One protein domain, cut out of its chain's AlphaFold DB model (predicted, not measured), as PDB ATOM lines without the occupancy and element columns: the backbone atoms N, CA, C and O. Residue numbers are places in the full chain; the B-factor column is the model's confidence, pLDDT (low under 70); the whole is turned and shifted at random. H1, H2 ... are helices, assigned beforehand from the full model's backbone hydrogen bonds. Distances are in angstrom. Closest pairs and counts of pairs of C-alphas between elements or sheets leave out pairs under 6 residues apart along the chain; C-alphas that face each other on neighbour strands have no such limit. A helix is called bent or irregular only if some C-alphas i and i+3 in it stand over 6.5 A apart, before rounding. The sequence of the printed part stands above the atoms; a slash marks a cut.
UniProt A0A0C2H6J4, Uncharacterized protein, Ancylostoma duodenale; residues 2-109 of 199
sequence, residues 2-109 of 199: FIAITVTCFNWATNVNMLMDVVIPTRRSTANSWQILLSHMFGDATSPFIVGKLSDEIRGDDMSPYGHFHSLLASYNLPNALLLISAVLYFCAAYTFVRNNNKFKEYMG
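Overview. This is residues 2 to 109 of the 199 residues of an uncharacterized protein of Ancylostoma duodenale (UniProt A0A0C2H6J4). An open frame of four helices is built along one very long helix, H4, with H1, H2 and H3 making a loop that leaves H4 and comes back to it. Residues 4 to 11 of H1 cross H4 partway along its length, H2 folds back from the other end of H1 as a loose helical hairpin, H3 follows and meets the first part of H4, and between H2 and H4 the frame is empty. Residues 91 to 109, of which 91 to 107 belong to H4, stick out as an arm, and H4 makes the longest axis. The printed part has 108 residues with four named helices, in the order H1 H2 H3 H4, and no named strand; the class is all helix. The whole is only just loose, close to extended, with a radius of gyration of the C-alphas of 19.5 A and spans of 67 by 33 by 24 A.

Arrangement. The longest helix is H4, residues 65 to 107. H3, residues 47 to 59, touches H4 at residues 67 to 76 of H4 alone, and the closest C-alphas, those of Ser 55 and Ser 71, are 5.0 A apart. H3 and H4 run opposite ways at a steep tilt of 61 degrees. H1, residues 2 to 22, touches H4 with residues 4 to 11 alone, at residues 80 to 87 of H4. The closest C-alphas of H1 and H4 are those of Val 7 and Ala 87, 6.3 A apart; the two helices run the same way at a steep tilt of 47 degrees. H2, residues 25 to 43, forms a helical hairpin with H1: residues 28 to 32 of H2 touch residues 16 to 20 of H1, with the C-alphas of Met 20 and Arg 28 closest at 6.4 A. H1 and H2 run opposite ways at a steep tilt of 40 degrees. The packing is mostly crossed, as 0 of these 3 touching pairs are at a shallow tilt. H2 and H3 meet only through their link, while H2 and H4 are apart, and so are H1 and H3. In the backbones of H1 and H3 every O i to N i+4 pair is within hydrogen-bond range; in H2 it is 13 of 15 pairs and in H4 37 of 39.

Along the chain. H4 measures 63.3 A from C-alpha 65 at (149.154, 102.574, 187.534) to C-alpha 107 at (99.325, 90.295, 150.560). H4 is neither bent nor irregular, but only just: C-alphas 76 and 79 are 6.4 A apart. H1 measures 30.9 A and begins with C-alpha 2 at (124.807, 113.890, 174.382). H2 measures 26.6 A and is irregular, with C-alphas 26 and 29 lying 7.7 A apart. H3 measures 18.1 A between C-alphas 47 and 59.

Size, cuts and confidence. The two C-alphas farthest apart are those of Ser 64 and Gly 109, at 67.6 A, and the first and last printed C-alphas, those of Phe 2 and Gly 109, are 44.1 A apart. Residues 37 to 46, of which 37 to 43 belong to H2, stand free, as do residues 91 to 109. Without these two stretches the body has 79 residues and spans 56 by 25 by 18 A. The printed part has no cut, and the links H1 to H2, H2 to H3 and H3 to H4 are tight, with 2, 3 and 5 residues. The mean pLDDT of the printed part of this model is 89.1, and no printed residue is under 70.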
ATOM      1  N   PHE A   2     126.220 113.565 174.699       87.00
ATOM      2  CA  PHE A   2     124.807 113.890 174.382       87.00
ATOM      3  C   PHE A   2     124.059 112.806 173.577       87.00
ATOM      4  O   PHE A   2     123.113 112.220 174.091       87.00
ATOM      5  N   ILE A   3     124.554 112.446 172.384       87.12
ATOM      6  CA  ILE A   3     123.939 111.412 171.526       87.12
ATOM      7  C   ILE A   3     123.828 110.044 172.219       87.12
ATOM      8  O   ILE A   3     122.823 109.362 172.050       87.12
ATOM      9  N   ALA A   4     124.820 109.648 173.023       87.19
ATOM     10  CA  ALA A   4     124.786 108.376 173.748       87.19
ATOM     11  C   ALA A   4     123.677 108.370 174.813       87.19
ATOM     12  O   ALA A   4     122.932 107.402 174.904       87.19
ATOM     13  N   ILE A   5     123.502 109.477 175.548       89.56
ATOM     14  CA  ILE A   5     122.411 109.638 176.522       89.56
ATOM     15  C   ILE A   5     121.053 109.565 175.808       89.56
ATOM     16  O   ILE A   5     120.191 108.791 176.218       89.56
ATOM     17  N   THR A   6     120.878 110.296 174.700       91.19
ATOM     18  CA  THR A   6     119.646 110.257 173.892       91.19
ATOM     19  C   THR A   6     119.324 108.841 173.405       91.19
ATOM     20  O   THR A   6     118.180 108.400 173.505       91.19
ATOM     21  N   VAL A   7     120.334 108.108 172.924       90.94
ATOM     22  CA  VAL A   7     120.208 106.711 172.486       90.94
ATOM     23  C   VAL A   7     119.804 105.786 173.636       90.94
ATOM     24  O   VAL A   7     118.898 104.976 173.454       90.94
ATOM     25  N   THR A   8     120.411 105.917 174.819       90.31
ATOM     26  CA  THR A   8     120.048 105.119 176.001       90.31
ATOM     27  C   THR A   8     118.598 105.360 176.415       90.31
ATOM     28  O   THR A   8     117.848 104.401 176.599       90.31
ATOM     29  N   CYS A   9     118.169 106.625 176.492       92.12
ATOM     30  CA  CYS A   9     116.782 106.976 176.802       92.12
ATOM     31  C   CYS A   9     115.800 106.395 175.773       92.12
ATOM     32  O   CYS A   9     114.763 105.854 176.153       92.12
ATOM     33  N   PHE A  10     116.134 106.462 174.480       89.81
ATOM     34  CA  PHE A  10     115.298 105.923 173.406       89.81
ATOM     35  C   PHE A  10     115.219 104.388 173.423       89.81
ATOM     36  O   PHE A  10     114.135 103.826 173.261       89.81
ATOM     37  N   ASN A  11     116.342 103.702 173.658       90.38
ATOM     38  CA  ASN A  11     116.405 102.243 173.768       90.38
ATOM     39  C   ASN A  11     115.546 101.754 174.952       90.38
ATOM     40  O   ASN A  11     114.691 100.884 174.778       90.38
ATOM     41  N   TRP A  12     115.681 102.382 176.126       90.62
ATOM     42  CA  TRP A  12     114.851 102.068 177.293       90.62
ATOM     43  C   TRP A  12     113.356 102.309 177.024       90.62
ATOM     44  O   TRP A  12     112.545 101.399 177.199       90.62
ATOM     45  N   ALA A  13     112.990 103.489 176.508       92.19
ATOM     46  CA  ALA A  13     111.598 103.830 176.209       92.19
ATOM     47  C   ALA A  13     110.959 102.877 175.180       92.19
ATOM     48  O   ALA A  13     109.805 102.479 175.337       92.19
ATOM     49  N   THR A  14     111.717 102.458 174.160       91.31
ATOM     50  CA  THR A  14     111.257 101.503 173.137       91.31
ATOM     51  C   THR A  14     110.944 100.133 173.744       91.31
ATOM     52  O   THR A  14     109.897  99.557 173.449       91.31
ATOM     53  N   ASN A  15     111.802  99.630 174.641       91.31
ATOM     54  CA  ASN A  15     111.585  98.349 175.319       91.31
ATOM     55  C   ASN A  15     110.371  98.375 176.262       91.31
ATOM     56  O   ASN A  15     109.602  97.415 176.295       91.31
ATOM     57  N   VAL A  16     110.163  99.465 177.009       91.88
ATOM     58  CA  VAL A  16     108.967  99.633 177.858       91.88
ATOM     59  C   VAL A  16     107.700  99.726 176.998       91.88
ATOM     60  O   VAL A  16     106.710  99.059 177.295       91.88
ATOM     61  N   ASN A  17     107.729 100.485 175.897       92.31
ATOM     62  CA  ASN A  17     106.591 100.601 174.982       92.31
ATOM     63  C   ASN A  17     106.202  99.242 174.373       92.31
ATOM     64  O   ASN A  17     105.032  98.868 174.406       92.31
ATOM     65  N   MET A  18     107.184  98.477 173.881       90.88
ATOM     66  CA  MET A  18     106.949  97.138 173.331       90.88
ATOM     67  C   MET A  18     106.376  96.175 174.380       90.88
ATOM     68  O   MET A  18     105.457  95.420 174.071       90.88
ATOM     69  N   LEU A  19     106.866  96.218 175.627       91.69
ATOM     70  CA  LEU A  19     106.327  95.388 176.705       91.69
ATOM     71  C   LEU A  19     104.852  95.707 176.982       91.69
ATOM     72  O   LEU A  19     104.044  94.792 177.131       91.69
ATOM     73  N   MET A  20     104.492  96.991 177.040       91.12
ATOM     74  CA  MET A  20     103.116  97.417 177.312       91.12
ATOM     75  C   MET A  20     102.150  97.052 176.181       91.12
ATOM     76  O   MET A  20     100.980  96.786 176.462       91.12
ATOM     77  N   ASP A  21     102.623  97.006 174.936       90.88
ATOM     78  CA  ASP A  21     101.832  96.596 173.771       90.88
ATOM     79  C   ASP A  21     101.511  95.088 173.797       90.88
ATOM     80  O   ASP A  21     100.362  94.692 173.609       90.88
ATOM     81  N   VAL A  22     102.491  94.238 174.143       92.19
ATOM     82  CA  VAL A  22     102.295  92.772 174.171       92.19
ATOM     83  C   VAL A  22     101.598  92.241 175.430       92.19
ATOM     84  O   VAL A  22     101.076  91.125 175.403       92.19
ATOM     85  N   VAL A  23     101.572  92.990 176.544       90.00
ATOM     86  CA  VAL A  23     100.949  92.526 177.801       90.00
ATOM     87  C   VAL A  23      99.572  93.142 178.073       90.00
ATOM     88  O   VAL A  23      99.356  94.357 178.029       90.00
ATOM     89  N   ILE A  24      98.634  92.260 178.433       87.69
ATOM     90  CA  ILE A  24      97.229  92.571 178.731       87.69
ATOM     91  C   ILE A  24      97.142  93.646 179.838       87.69
ATOM     92  O   ILE A  24      97.815  93.495 180.866       87.69
ATOM     93  N   PRO A  25      96.290  94.689 179.700       86.12
ATOM     94  CA  PRO A  25      96.261  95.843 180.605       86.12
ATOM     95  C   PRO A  25      96.227  95.520 182.103       86.12
ATOM     96  O   PRO A  25      96.948  96.140 182.881       86.12
ATOM     97  N   THR A  26      95.463  94.503 182.508       89.12
ATOM     98  CA  THR A  26      95.308  94.082 183.914       89.12
ATOM     99  C   THR A  26      96.573  93.490 184.546       89.12
ATOM    100  O   THR A  26      96.631  93.359 185.765       89.12
ATOM    101  N   ARG A  27      97.594  93.135 183.751       87.75
ATOM    102  CA  ARG A  27      98.859  92.533 184.218       87.75
ATOM    103  C   ARG A  27     100.095  93.405 183.945       87.75
ATOM    104  O   ARG A  27     101.204  93.009 184.302       87.75
ATOM    105  N   ARG A  28      99.914  94.607 183.374       91.12
ATOM    106  CA  ARG A  28     100.998  95.551 183.020       91.12
ATOM    107  C   ARG A  28     101.911  95.911 184.194       91.12
ATOM    108  O   ARG A  28     103.122  95.957 184.016       91.12
ATOM    109  N   SER A  29     101.352  96.089 185.396       89.50
ATOM    110  CA  SER A  29     102.135  96.408 186.602       89.50
ATOM    111  C   SER A  29     103.164  95.316 186.932       89.50
ATOM    112  O   SER A  29     104.355  95.597 187.023       89.50
ATOM    113  N   THR A  30     102.744  94.046 187.002       92.62
ATOM    114  CA  THR A  30     103.651  92.919 187.285       92.62
ATOM    115  C   THR A  30     104.700  92.727 186.189       92.62
ATOM    116  O   THR A  30     105.856  92.459 186.502       92.62
ATOM    117  N   ALA A  31     104.322  92.900 184.916       92.19
ATOM    118  CA  ALA A  31     105.257  92.813 183.794       92.19
ATOM    119  C   ALA A  31     106.356  93.889 183.878       92.19
ATOM    120  O   ALA A  31     107.535  93.573 183.736       92.19
ATOM    121  N   ASN A  32     105.980  95.135 184.182       90.19
ATOM    122  CA  ASN A  32     106.913  96.244 184.376       90.19
ATOM    123  C   ASN A  32     107.840  96.017 185.580       90.19
ATOM    124  O   ASN A  32     109.052  96.177 185.468       90.19
ATOM    125  N   SER A  33     107.294  95.570 186.715       92.88
ATOM    126  CA  SER A  33     108.098  95.228 187.897       92.88
ATOM    127  C   SER A  33     109.097  94.106 187.613       92.88
ATOM    128  O   SER A  33     110.225  94.169 188.087       92.88
ATOM    129  N   TRP A  34     108.725  93.107 186.806       93.12
ATOM    130  CA  TRP A  34     109.639  92.044 186.382       93.12
ATOM    131  C   TRP A  34     110.729  92.557 185.431       93.12
ATOM    132  O   TRP A  34     111.901  92.245 185.624       93.12
ATOM    133  N   GLN A  35     110.376  93.399 184.453       92.69
ATOM    134  CA  GLN A  35     111.340  94.053 183.558       92.69
ATOM    135  C   GLN A  35     112.381  94.860 184.346       92.69
ATOM    136  O   GLN A  35     113.580  94.747 184.086       92.69
ATOM    137  N   ILE A  36     111.931  95.639 185.331       93.00
ATOM    138  CA  ILE A  36     112.785  96.453 186.201       93.00
ATOM    139  C   ILE A  36     113.638  95.560 187.115       93.00
ATOM    140  O   ILE A  36     114.846  95.764 187.194       93.00
ATOM    141  N   LEU A  37     113.062  94.520 187.730       94.25
ATOM    142  CA  LEU A  37     113.794  93.564 188.572       94.25
ATOM    143  C   LEU A  37     114.943  92.895 187.805       94.25
ATOM    144  O   LEU A  37     116.081  92.905 188.274       94.25
ATOM    145  N   LEU A  38     114.667  92.361 186.610       91.75
ATOM    146  CA  LEU A  38     115.696  91.781 185.747       91.75
ATOM    147  C   LEU A  38     116.749  92.825 185.347       91.75
ATOM    148  O   LEU A  38     117.936  92.511 185.333       91.75
ATOM    149  N   SER A  39     116.332  94.065 185.071       90.44
ATOM    150  CA  SER A  39     117.251  95.155 184.720       90.44
ATOM    151  C   SER A  39     118.178  95.538 185.876       90.44
ATOM    152  O   SER A  39     119.343  95.804 185.621       90.44
ATOM    153  N   HIS A  40     117.729  95.507 187.133       91.44
ATOM    154  CA  HIS A  40     118.607  95.745 188.289       91.44
ATOM    155  C   HIS A  40     119.502  94.538 188.604       91.44
ATOM    156  O   HIS A  40     120.690  94.705 188.868       91.44
ATOM    157  N   MET A  41     118.979  93.310 188.519       91.88
ATOM    158  CA  MET A  41     119.783  92.101 188.748       91.88
ATOM    159  C   MET A  41     120.905  91.948 187.707       91.88
ATOM    160  O   MET A  41     122.058  91.716 188.065       91.88
ATOM    161  N   PHE A  42     120.596  92.112 186.419       89.56
ATOM    162  CA  PHE A  42     121.594  91.995 185.352       89.56
ATOM    163  C   PHE A  42     122.346  93.305 185.069       89.56
ATOM    164  O   PHE A  42     123.481  93.264 184.607       89.56
ATOM    165  N   GLY A  43     121.766  94.464 185.375       88.69
ATOM    166  CA  GLY A  43     122.429  95.763 185.270       88.69
ATOM    167  C   GLY A  43     123.347  96.026 186.457       88.69
ATOM    168  O   GLY A  43     124.566  95.938 186.327       88.69
ATOM    169  N   ASP A  44     122.784  96.320 187.625       88.75
ATOM    170  CA  ASP A  44     123.545  96.860 188.759       88.75
ATOM    171  C   ASP A  44     124.514  95.836 189.365       88.75
ATOM    172  O   ASP A  44     125.651  96.181 189.681       88.75
ATOM    173  N   ALA A  45     124.112  94.563 189.478       89.81
ATOM    174  CA  ALA A  45     124.989  93.531 190.038       89.81
ATOM    175  C   ALA A  45     125.974  92.931 189.016       89.81
ATOM    176  O   ALA A  45     127.064  92.511 189.403       89.81
ATOM    177  N   THR A  46     125.632  92.889 187.719       90.75
ATOM    178  CA  THR A  46     126.493  92.233 186.707       90.75
ATOM    179  C   THR A  46     127.363  93.218 185.917       90.75
ATOM    180  O   THR A  46     128.448  92.840 185.471       90.75
ATOM    181  N   SER A  47     126.977  94.494 185.778       89.88
ATOM    182  CA  SER A  47     127.789  95.475 185.037       89.88
ATOM    183  C   SER A  47     129.194  95.715 185.614       89.88
ATOM    184  O   SER A  47     130.125  95.750 184.804       89.88
ATOM    185  N   PRO A  48     129.439  95.773 186.945       90.56
ATOM    186  CA  PRO A  48     130.798  95.948 187.465       90.56
ATOM    187  C   PRO A  48     131.670  94.717 187.200       90.56
ATOM    188  O   PRO A  48     132.857  94.847 186.914       90.56
ATOM    189  N   PHE A  49     131.074  93.520 187.235       91.44
ATOM    190  CA  PHE A  49     131.760  92.261 186.942       91.44
ATOM    191  C   PHE A  49     132.177  92.167 185.466       91.44
ATOM    192  O   PHE A  49     133.320  91.818 185.173       91.44
ATOM    193  N   ILE A  50     131.283  92.529 184.540       91.06
ATOM    194  CA  ILE A  50     131.570  92.538 183.096       91.06
ATOM    195  C   ILE A  50     132.643  93.581 182.760       91.06
ATOM    196  O   ILE A  50     133.604  93.262 182.062       91.06
ATOM    197  N   VAL A  51     132.515  94.811 183.275       90.81
ATOM    198  CA  VAL A  51     133.497  95.884 183.030       90.81
ATOM    199  C   VAL A  51     134.848  95.551 183.664       90.81
ATOM    200  O   VAL A  51     135.870  95.755 183.018       90.81
ATOM    201  N   GLY A  52     134.868  94.975 184.871       91.69
ATOM    202  CA  GLY A  52     136.092  94.503 185.522       91.69
ATOM    203  C   GLY A  52     136.823  93.453 184.685       91.69
ATOM    204  O   GLY A  52     137.980  93.656 184.332       91.69
ATOM    205  N   LYS A  53     136.123  92.389 184.261       91.75
ATOM    206  CA  LYS A  53     136.700  91.350 183.391       91.75
ATOM    207  C   LYS A  53     137.222  91.891 182.063       91.75
ATOM    208  O   LYS A  53     138.282  91.471 181.613       91.75
ATOM    209  N   LEU A  54     136.503  92.827 181.452       90.81
ATOM    210  CA  LEU A  54     136.934  93.470 180.215       90.81
ATOM    211  C   LEU A  54     138.147  94.393 180.429       90.81
ATOM    212  O   LEU A  54     139.012  94.472 179.565       90.81
ATOM    213  N   SER A  55     138.224  95.080 181.572       90.62
ATOM    214  CA  SER A  55     139.382  95.896 181.954       90.62
ATOM    215  C   SER A  55     140.626  95.036 182.179       90.62
ATOM    216  O   SER A  55     141.697  95.404 181.704       90.62
ATOM    217  N   ASP A  56     140.487  93.882 182.841       90.44
ATOM    218  CA  ASP A  56     141.585  92.929 183.047       90.44
ATOM    219  C   ASP A  56     142.130  92.410 181.701       90.44
ATOM    220  O   ASP A  56     143.340  92.429 181.478       90.44
ATOM    221  N   GLU A  57     141.241  92.026 180.776       90.38
ATOM    222  CA  GLU A  57     141.600  91.558 179.426       90.38
ATOM    223  C   GLU A  57     142.308  92.649 178.599       90.38
ATOM    224  O   GLU A  57     143.300  92.378 177.929       90.38
ATOM    225  N   ILE A  58     141.839  93.903 178.676       87.50
ATOM    226  CA  ILE A  58     142.465  95.044 177.982       87.50
ATOM    227  C   ILE A  58     143.825  95.415 178.601       87.50
ATOM    228  O   ILE A  58     144.685  95.934 177.892       87.50
ATOM    229  N   ARG A  59     144.030  95.182 179.905       83.81
ATOM    230  CA  ARG A  59     145.287  95.516 180.598       83.81
ATOM    231  C   ARG A  59     146.400  94.504 180.322       83.81
ATOM    232  O   ARG A  59     147.563  94.893 180.254       83.81
ATOM    233  N   GLY A  60     146.072  93.216 180.221       84.81
ATOM    234  CA  GLY A  60     147.076  92.157 180.122       84.81
ATOM    235  C   GLY A  60     148.092  92.211 181.276       84.81
ATOM    236  O   GLY A  60     147.715  92.307 182.448       84.81
ATOM    237  N   ASP A  61     149.381  92.171 180.931       80.56
ATOM    238  CA  ASP A  61     150.511  92.130 181.877       80.56
ATOM    239  C   ASP A  61     150.984  93.530 182.349       80.56
ATOM    240  O   ASP A  61     151.896  93.653 183.168       80.56
ATOM    241  N   ASP A  62     150.357  94.619 181.875       78.12
ATOM    242  CA  ASP A  62     150.766  95.990 182.210       78.12
ATOM    243  C   ASP A  62     150.335  96.395 183.635       78.12
ATOM    244  O   ASP A  62     149.326  97.068 183.861       78.12
ATOM    245  N   MET A  63     151.161  96.046 184.623       78.56
ATOM    246  CA  MET A  63     150.970  96.370 186.049       78.56
ATOM    247  C   MET A  63     151.231  97.848 186.419       78.56
ATOM    248  O   MET A  63     151.296  98.207 187.595       78.56
ATOM    249  N   SER A  64     151.382  98.736 185.432       87.88
ATOM    250  CA  SER A  64     151.564 100.176 185.657       87.88
ATOM    251  C   SER A  64     150.267 100.839 186.159       87.88
ATOM    252  O   SER A  64     149.199 100.578 185.594       87.88
ATOM    253  N   PRO A  65     150.322 101.785 187.123       84.06
ATOM    254  CA  PRO A  65     149.154 102.574 187.534       84.06
ATOM    255  C   PRO A  65     148.464 103.306 186.370       84.06
ATOM    256  O   PRO A  65     147.251 103.508 186.389       84.06
ATOM    257  N   TYR A  66     149.225 103.672 185.332       84.44
ATOM    258  CA  TYR A  66     148.683 104.280 184.116       84.44
ATOM    259  C   TYR A  66     147.899 103.267 183.262       84.44
ATOM    260  O   TYR A  66     146.819 103.592 182.768       84.44
ATOM    261  N   GLY A  67     148.400 102.031 183.148       84.81
ATOM    262  CA  GLY A  67     147.731 100.931 182.441       84.81
ATOM    263  C   GLY A  67     146.387 100.578 183.078       84.81
ATOM    264  O   GLY A  67     145.380 100.513 182.381       84.81
ATOM    265  N   HIS A  68     146.345 100.492 184.413       85.88
ATOM    266  CA  HIS A  68     145.109 100.324 185.191       85.88
ATOM    267  C   HIS A  68     144.038 101.386 184.887       85.88
ATOM    268  O   HIS A  68     142.858 101.063 184.752       85.88
ATOM    269  N   PHE A  69     144.423 102.663 184.801       89.19
ATOM    270  CA  PHE A  69     143.475 103.743 184.509       89.19
ATOM    271  C   PHE A  69     143.025 103.728 183.040       89.19
ATOM    272  O   PHE A  69     141.848 103.941 182.748       89.19
ATOM    273  N   HIS A  70     143.942 103.435 182.113       88.19
ATOM    274  CA  HIS A  70     143.639 103.381 180.686       88.19
ATOM    275  C   HIS A  70     142.722 102.202 180.323       88.19
ATOM    276  O   HIS A  70     141.750 102.396 179.590       88.19
ATOM    277  N   SER A  71     142.960 101.008 180.876       89.69
ATOM    278  CA  SER A  71     142.110  99.832 180.646       89.69
ATOM    279  C   SER A  71     140.699 100.020 181.220       89.69
ATOM    280  O   SER A  71     139.708  99.644 180.583       89.69
ATOM    281  N   LEU A  72     140.574 100.698 182.369       89.25
ATOM    282  CA  LEU A  72     139.282 101.057 182.960       89.25
ATOM    283  C   LEU A  72     138.513 102.081 182.101       89.25
ATOM    284  O   LEU A  72     137.312 101.929 181.879       89.25
ATOM    285  N   LEU A  73     139.194 103.098 181.565       89.94
ATOM    286  CA  LEU A  73     138.591 104.052 180.624       89.94
ATOM    287  C   LEU A  73     138.140 103.380 179.318       89.94
ATOM    288  O   LEU A  73     137.049 103.666 178.819       89.94
ATOM    289  N   ALA A  74     138.963 102.486 178.766       88.31
ATOM    290  CA  ALA A  74     138.664 101.760 177.536       88.31
ATOM    291  C   ALA A  74     137.451 100.827 177.705       88.31
ATOM    292  O   ALA A  74     136.519 100.872 176.899       88.31
ATOM    293  N   SER A  75     137.418 100.048 178.791       91.44
ATOM    294  CA  SER A  75     136.293  99.166 179.131       91.44
ATOM    295  C   SER A  75     135.001  99.943 179.422       91.44
ATOM    296  O   SER A  75     133.944  99.544 178.936       91.44
ATOM    297  N   TYR A  76     135.063 101.098 180.100       88.31
ATOM    298  CA  TYR A  76     133.905 101.990 180.286       88.31
ATOM    299  C   TYR A  76     133.357 102.566 178.965       88.31
ATOM    300  O   TYR A  76     132.159 102.839 178.845       88.31
ATOM    301  N   ASN A  77     134.197 102.736 177.940       88.88
ATOM    302  CA  ASN A  77     133.741 103.227 176.640       88.88
ATOM    303  C   ASN A  77     133.063 102.140 175.778       88.88
ATOM    304  O   ASN A  77     132.299 102.470 174.868       88.88
ATOM    305  N   LEU A  78     133.276 100.850 176.068       88.69
ATOM    306  CA  LEU A  78     132.696  99.755 175.283       88.69
ATOM    307  C   LEU A  78     131.149  99.693 175.353       88.69
ATOM    308  O   LEU A  78     130.529  99.601 174.290       88.69
ATOM    309  N   PRO A  79     130.485  99.848 176.520       88.06
ATOM    310  CA  PRO A  79     129.030 100.018 176.593       88.06
ATOM    311  C   PRO A  79     128.497 101.179 175.739       88.06
ATOM    312  O   PRO A  79     127.470 101.031 175.079       88.06
ATOM    313  N   ASN A  80     129.208 102.313 175.685       89.50
ATOM    314  CA  ASN A  80     128.809 103.462 174.863       89.50
ATOM    315  C   ASN A  80     128.867 103.140 173.361       89.50
ATOM    316  O   ASN A  80     127.969 103.529 172.613       89.50
ATOM    317  N   ALA A  81     129.883 102.395 172.913       89.62
ATOM    318  CA  ALA A  81     129.963 101.916 171.534       89.62
ATOM    319  C   ALA A  81     128.836 100.915 171.209       89.62
ATOM    320  O   ALA A  81     128.181 101.036 170.172       89.62
ATOM    321  N   LEU A  82     128.553  99.975 172.118       88.44
ATOM    322  CA  LEU A  82     127.478  98.991 171.960       88.44
ATOM    323  C   LEU A  82     126.090  99.652 171.878       88.44
ATOM    324  O   LEU A  82     125.264  99.254 171.055       88.44
ATOM    325  N   LEU A  83     125.851 100.706 172.665       90.12
ATOM    326  CA  LEU A  83     124.632 101.516 172.600       90.12
ATOM    327  C   LEU A  83     124.438 102.147 171.214       90.12
ATOM    328  O   LEU A  83     123.351 102.026 170.644       90.12
ATOM    329  N   LEU A  84     125.482 102.752 170.635       89.62
ATOM    330  CA  LEU A  84     125.428 103.332 169.285       89.62
ATOM    331  C   LEU A  84     125.153 102.272 168.208       89.62
ATOM    332  O   LEU A  84     124.321 102.500 167.329       89.62
ATOM    333  N   ILE A  85     125.785 101.097 168.302       91.69
ATOM    334  CA  ILE A  85     125.511  99.962 167.404       91.69
ATOM    335  C   ILE A  85     124.044  99.524 167.535       91.69
ATOM    336  O   ILE A  85     123.373  99.322 166.521       91.69
ATOM    337  N   SER A  86     123.510  99.452 168.762       90.50
ATOM    338  CA  SER A  86     122.096  99.129 168.987       90.50
ATOM    339  C   SER A  86     121.165 100.153 168.332       90.50
ATOM    340  O   SER A  86     120.195  99.755 167.700       90.50
ATOM    341  N   ALA A  87     121.477 101.454 168.396       90.31
ATOM    342  CA  ALA A  87     120.657 102.501 167.786       90.31
ATOM    343  C   ALA A  87     120.564 102.348 166.264       90.31
ATOM    344  O   ALA A  87     119.472 102.432 165.704       90.31
ATOM    345  N   VAL A  88     121.693 102.067 165.602       91.38
ATOM    346  CA  VAL A  88     121.721 101.785 164.159       91.38
ATOM    347  C   VAL A  88     120.901 100.532 163.846       91.38
ATOM    348  O   VAL A  88     120.099 100.547 162.913       91.38
ATOM    349  N   LEU A  89     121.033  99.471 164.648       91.06
ATOM    350  CA  LEU A  89     120.275  98.233 164.463       91.06
ATOM    351  C   LEU A  89     118.760  98.447 164.639       91.06
ATOM    352  O   LEU A  89     117.989  98.007 163.788       91.06
ATOM    353  N   TYR A  90     118.331  99.168 165.680       89.56
ATOM    354  CA  TYR A  90     116.928  99.532 165.913       89.56
ATOM    355  C   TYR A  90     116.373 100.430 164.801       89.56
ATOM    356  O   TYR A  90     115.236 100.240 164.379       89.56
ATOM    357  N   PHE A  91     117.164 101.368 164.275       89.88
ATOM    358  CA  PHE A  91     116.747 102.222 163.161       89.88
ATOM    359  C   PHE A  91     116.579 101.421 161.856       89.88
ATOM    360  O   PHE A  91     115.568 101.552 161.161       89.88
ATOM    361  N   CYS A  92     117.511 100.508 161.562       91.62
ATOM    362  CA  CYS A  92     117.389  99.545 160.466       91.62
ATOM    363  C   CYS A  92     116.186  98.600 160.649       91.62
ATOM    364  O   CYS A  92     115.478  98.302 159.682       91.62
ATOM    365  N   ALA A  93     115.914  98.156 161.879       90.31
ATOM    366  CA  ALA A  93     114.747  97.342 162.206       90.31
ATOM    367  C   ALA A  93     113.442  98.124 161.993       90.31
ATOM    368  O   ALA A  93     112.535  97.607 161.351       90.31
ATOM    369  N   ALA A  94     113.361  99.388 162.417       89.69
ATOM    370  CA  ALA A  94     112.198 100.244 162.179       89.69
ATOM    371  C   ALA A  94     111.935 100.456 160.675       89.69
ATOM    372  O   ALA A  94     110.806 100.293 160.209       89.69
ATOM    373  N   TYR A  95     112.980 100.742 159.888       90.06
ATOM    374  CA  TYR A  95     112.854 100.908 158.437       90.06
ATOM    375  C   TYR A  95     112.410  99.615 157.731       90.06
ATOM    376  O   TYR A  95     111.495  99.628 156.900       90.06
ATOM    377  N   THR A  96     113.025  98.477 158.070       90.69
ATOM    378  CA  THR A  96     112.649  97.182 157.483       90.69
ATOM    379  C   THR A  96     111.266  96.722 157.944       90.69
ATOM    380  O   THR A  96     110.516  96.203 157.123       90.69
ATOM    381  N   PHE A  97     110.873  96.990 159.193       89.75
ATOM    382  CA  PHE A  97     109.532  96.722 159.712       89.75
ATOM    383  C   PHE A  97     108.454  97.477 158.931       89.75
ATOM    384  O   PHE A  97     107.506  96.849 158.468       89.75
ATOM    385  N   VAL A  98     108.614  98.785 158.685       88.88
ATOM    386  CA  VAL A  98     107.658  99.558 157.864       88.88
ATOM    387  C   VAL A  98     107.569  98.990 156.444       88.88
ATOM    388  O   VAL A  98     106.470  98.763 155.936       88.88
ATOM    389  N   ARG A  99     108.710  98.681 155.810       89.44
ATOM    390  CA  ARG A  99     108.734  98.084 154.463       89.44
ATOM    391  C   ARG A  99     108.046  96.716 154.416       89.44
ATOM    392  O   ARG A  99     107.333  96.426 153.457       89.44
ATOM    393  N   ASN A 100     108.262  95.883 155.429       91.75
ATOM    394  CA  ASN A 100     107.699  94.539 155.508       91.75
ATOM    395  C   ASN A 100     106.204  94.573 155.850       91.75
ATOM    396  O   ASN A 100     105.440  93.833 155.242       91.75
ATOM    397  N   ASN A 101     105.771  95.479 156.732       88.00
ATOM    398  CA  ASN A 101     104.362  95.717 157.053       88.00
ATOM    399  C   ASN A 101     103.576  96.210 155.827       88.00
ATOM    400  O   ASN A 101     102.482  95.725 155.563       88.00
ATOM    401  N   ASN A 102     104.148  97.115 155.024       86.25
ATOM    402  CA  ASN A 102     103.496  97.586 153.798       86.25
ATOM    403  C   ASN A 102     103.297  96.442 152.789       86.25
ATOM    404  O   ASN A 102     102.179  96.239 152.325       86.25
ATOM    405  N   LYS A 103     104.332  95.625 152.542       85.75
ATOM    406  CA  LYS A 103     104.205  94.405 151.720       85.75
ATOM    407  C   LYS A 103     103.190  93.414 152.296       85.75
ATOM    408  O   LYS A 103     102.410  92.825 151.562       85.75
ATOM    409  N   PHE A 104     103.184  93.213 153.613       83.94
ATOM    410  CA  PHE A 104     102.235  92.317 154.275       83.94
ATOM    411  C   PHE A 104     100.783  92.780 154.083       83.94
ATOM    412  O   PHE A 104      99.914  91.962 153.800       83.94
ATOM    413  N   LYS A 105     100.523  94.091 154.148       83.62
ATOM    414  CA  LYS A 105      99.198  94.668 153.875       83.62
ATOM    415  C   LYS A 105      98.734  94.489 152.426       83.62
ATOM    416  O   LYS A 105      97.535  94.318 152.221       83.62
ATOM    417  N   GLU A 106      99.656  94.492 151.458       84.81
ATOM    418  CA  GLU A 106      99.366  94.136 150.059       84.81
ATOM    419  C   GLU A 106      98.940  92.659 149.951       84.81
ATOM    420  O   GLU A 106      97.899  92.365 149.369       84.81
ATOM    421  N   TYR A 107      99.673  91.727 150.578       82.56
ATOM    422  CA  TYR A 107      99.325  90.295 150.560       82.56
ATOM    423  C   TYR A 107      98.036  89.948 151.320       82.56
ATOM    424  O   TYR A 107      97.344  89.007 150.942       82.56
ATOM    425  N   MET A 108      97.703  90.692 152.377       80.44
ATOM    426  CA  MET A 108      96.487  90.480 153.174       80.44
ATOM    427  C   MET A 108      95.235  91.153 152.583       80.44
ATOM    428  O   MET A 108      94.176  91.091 153.203       80.44
ATOM    429  N   GLY A 109      95.336  91.835 151.433       75.50
ATOM    430  CA  GLY A 109      94.204  92.531 150.802       75.50
ATOM    431  C   GLY A 109      93.653  93.723 151.600       75.50
ATOM    432  O   GLY A 109      92.565  94.205 151.310       75.50
TER     433      GLY A 109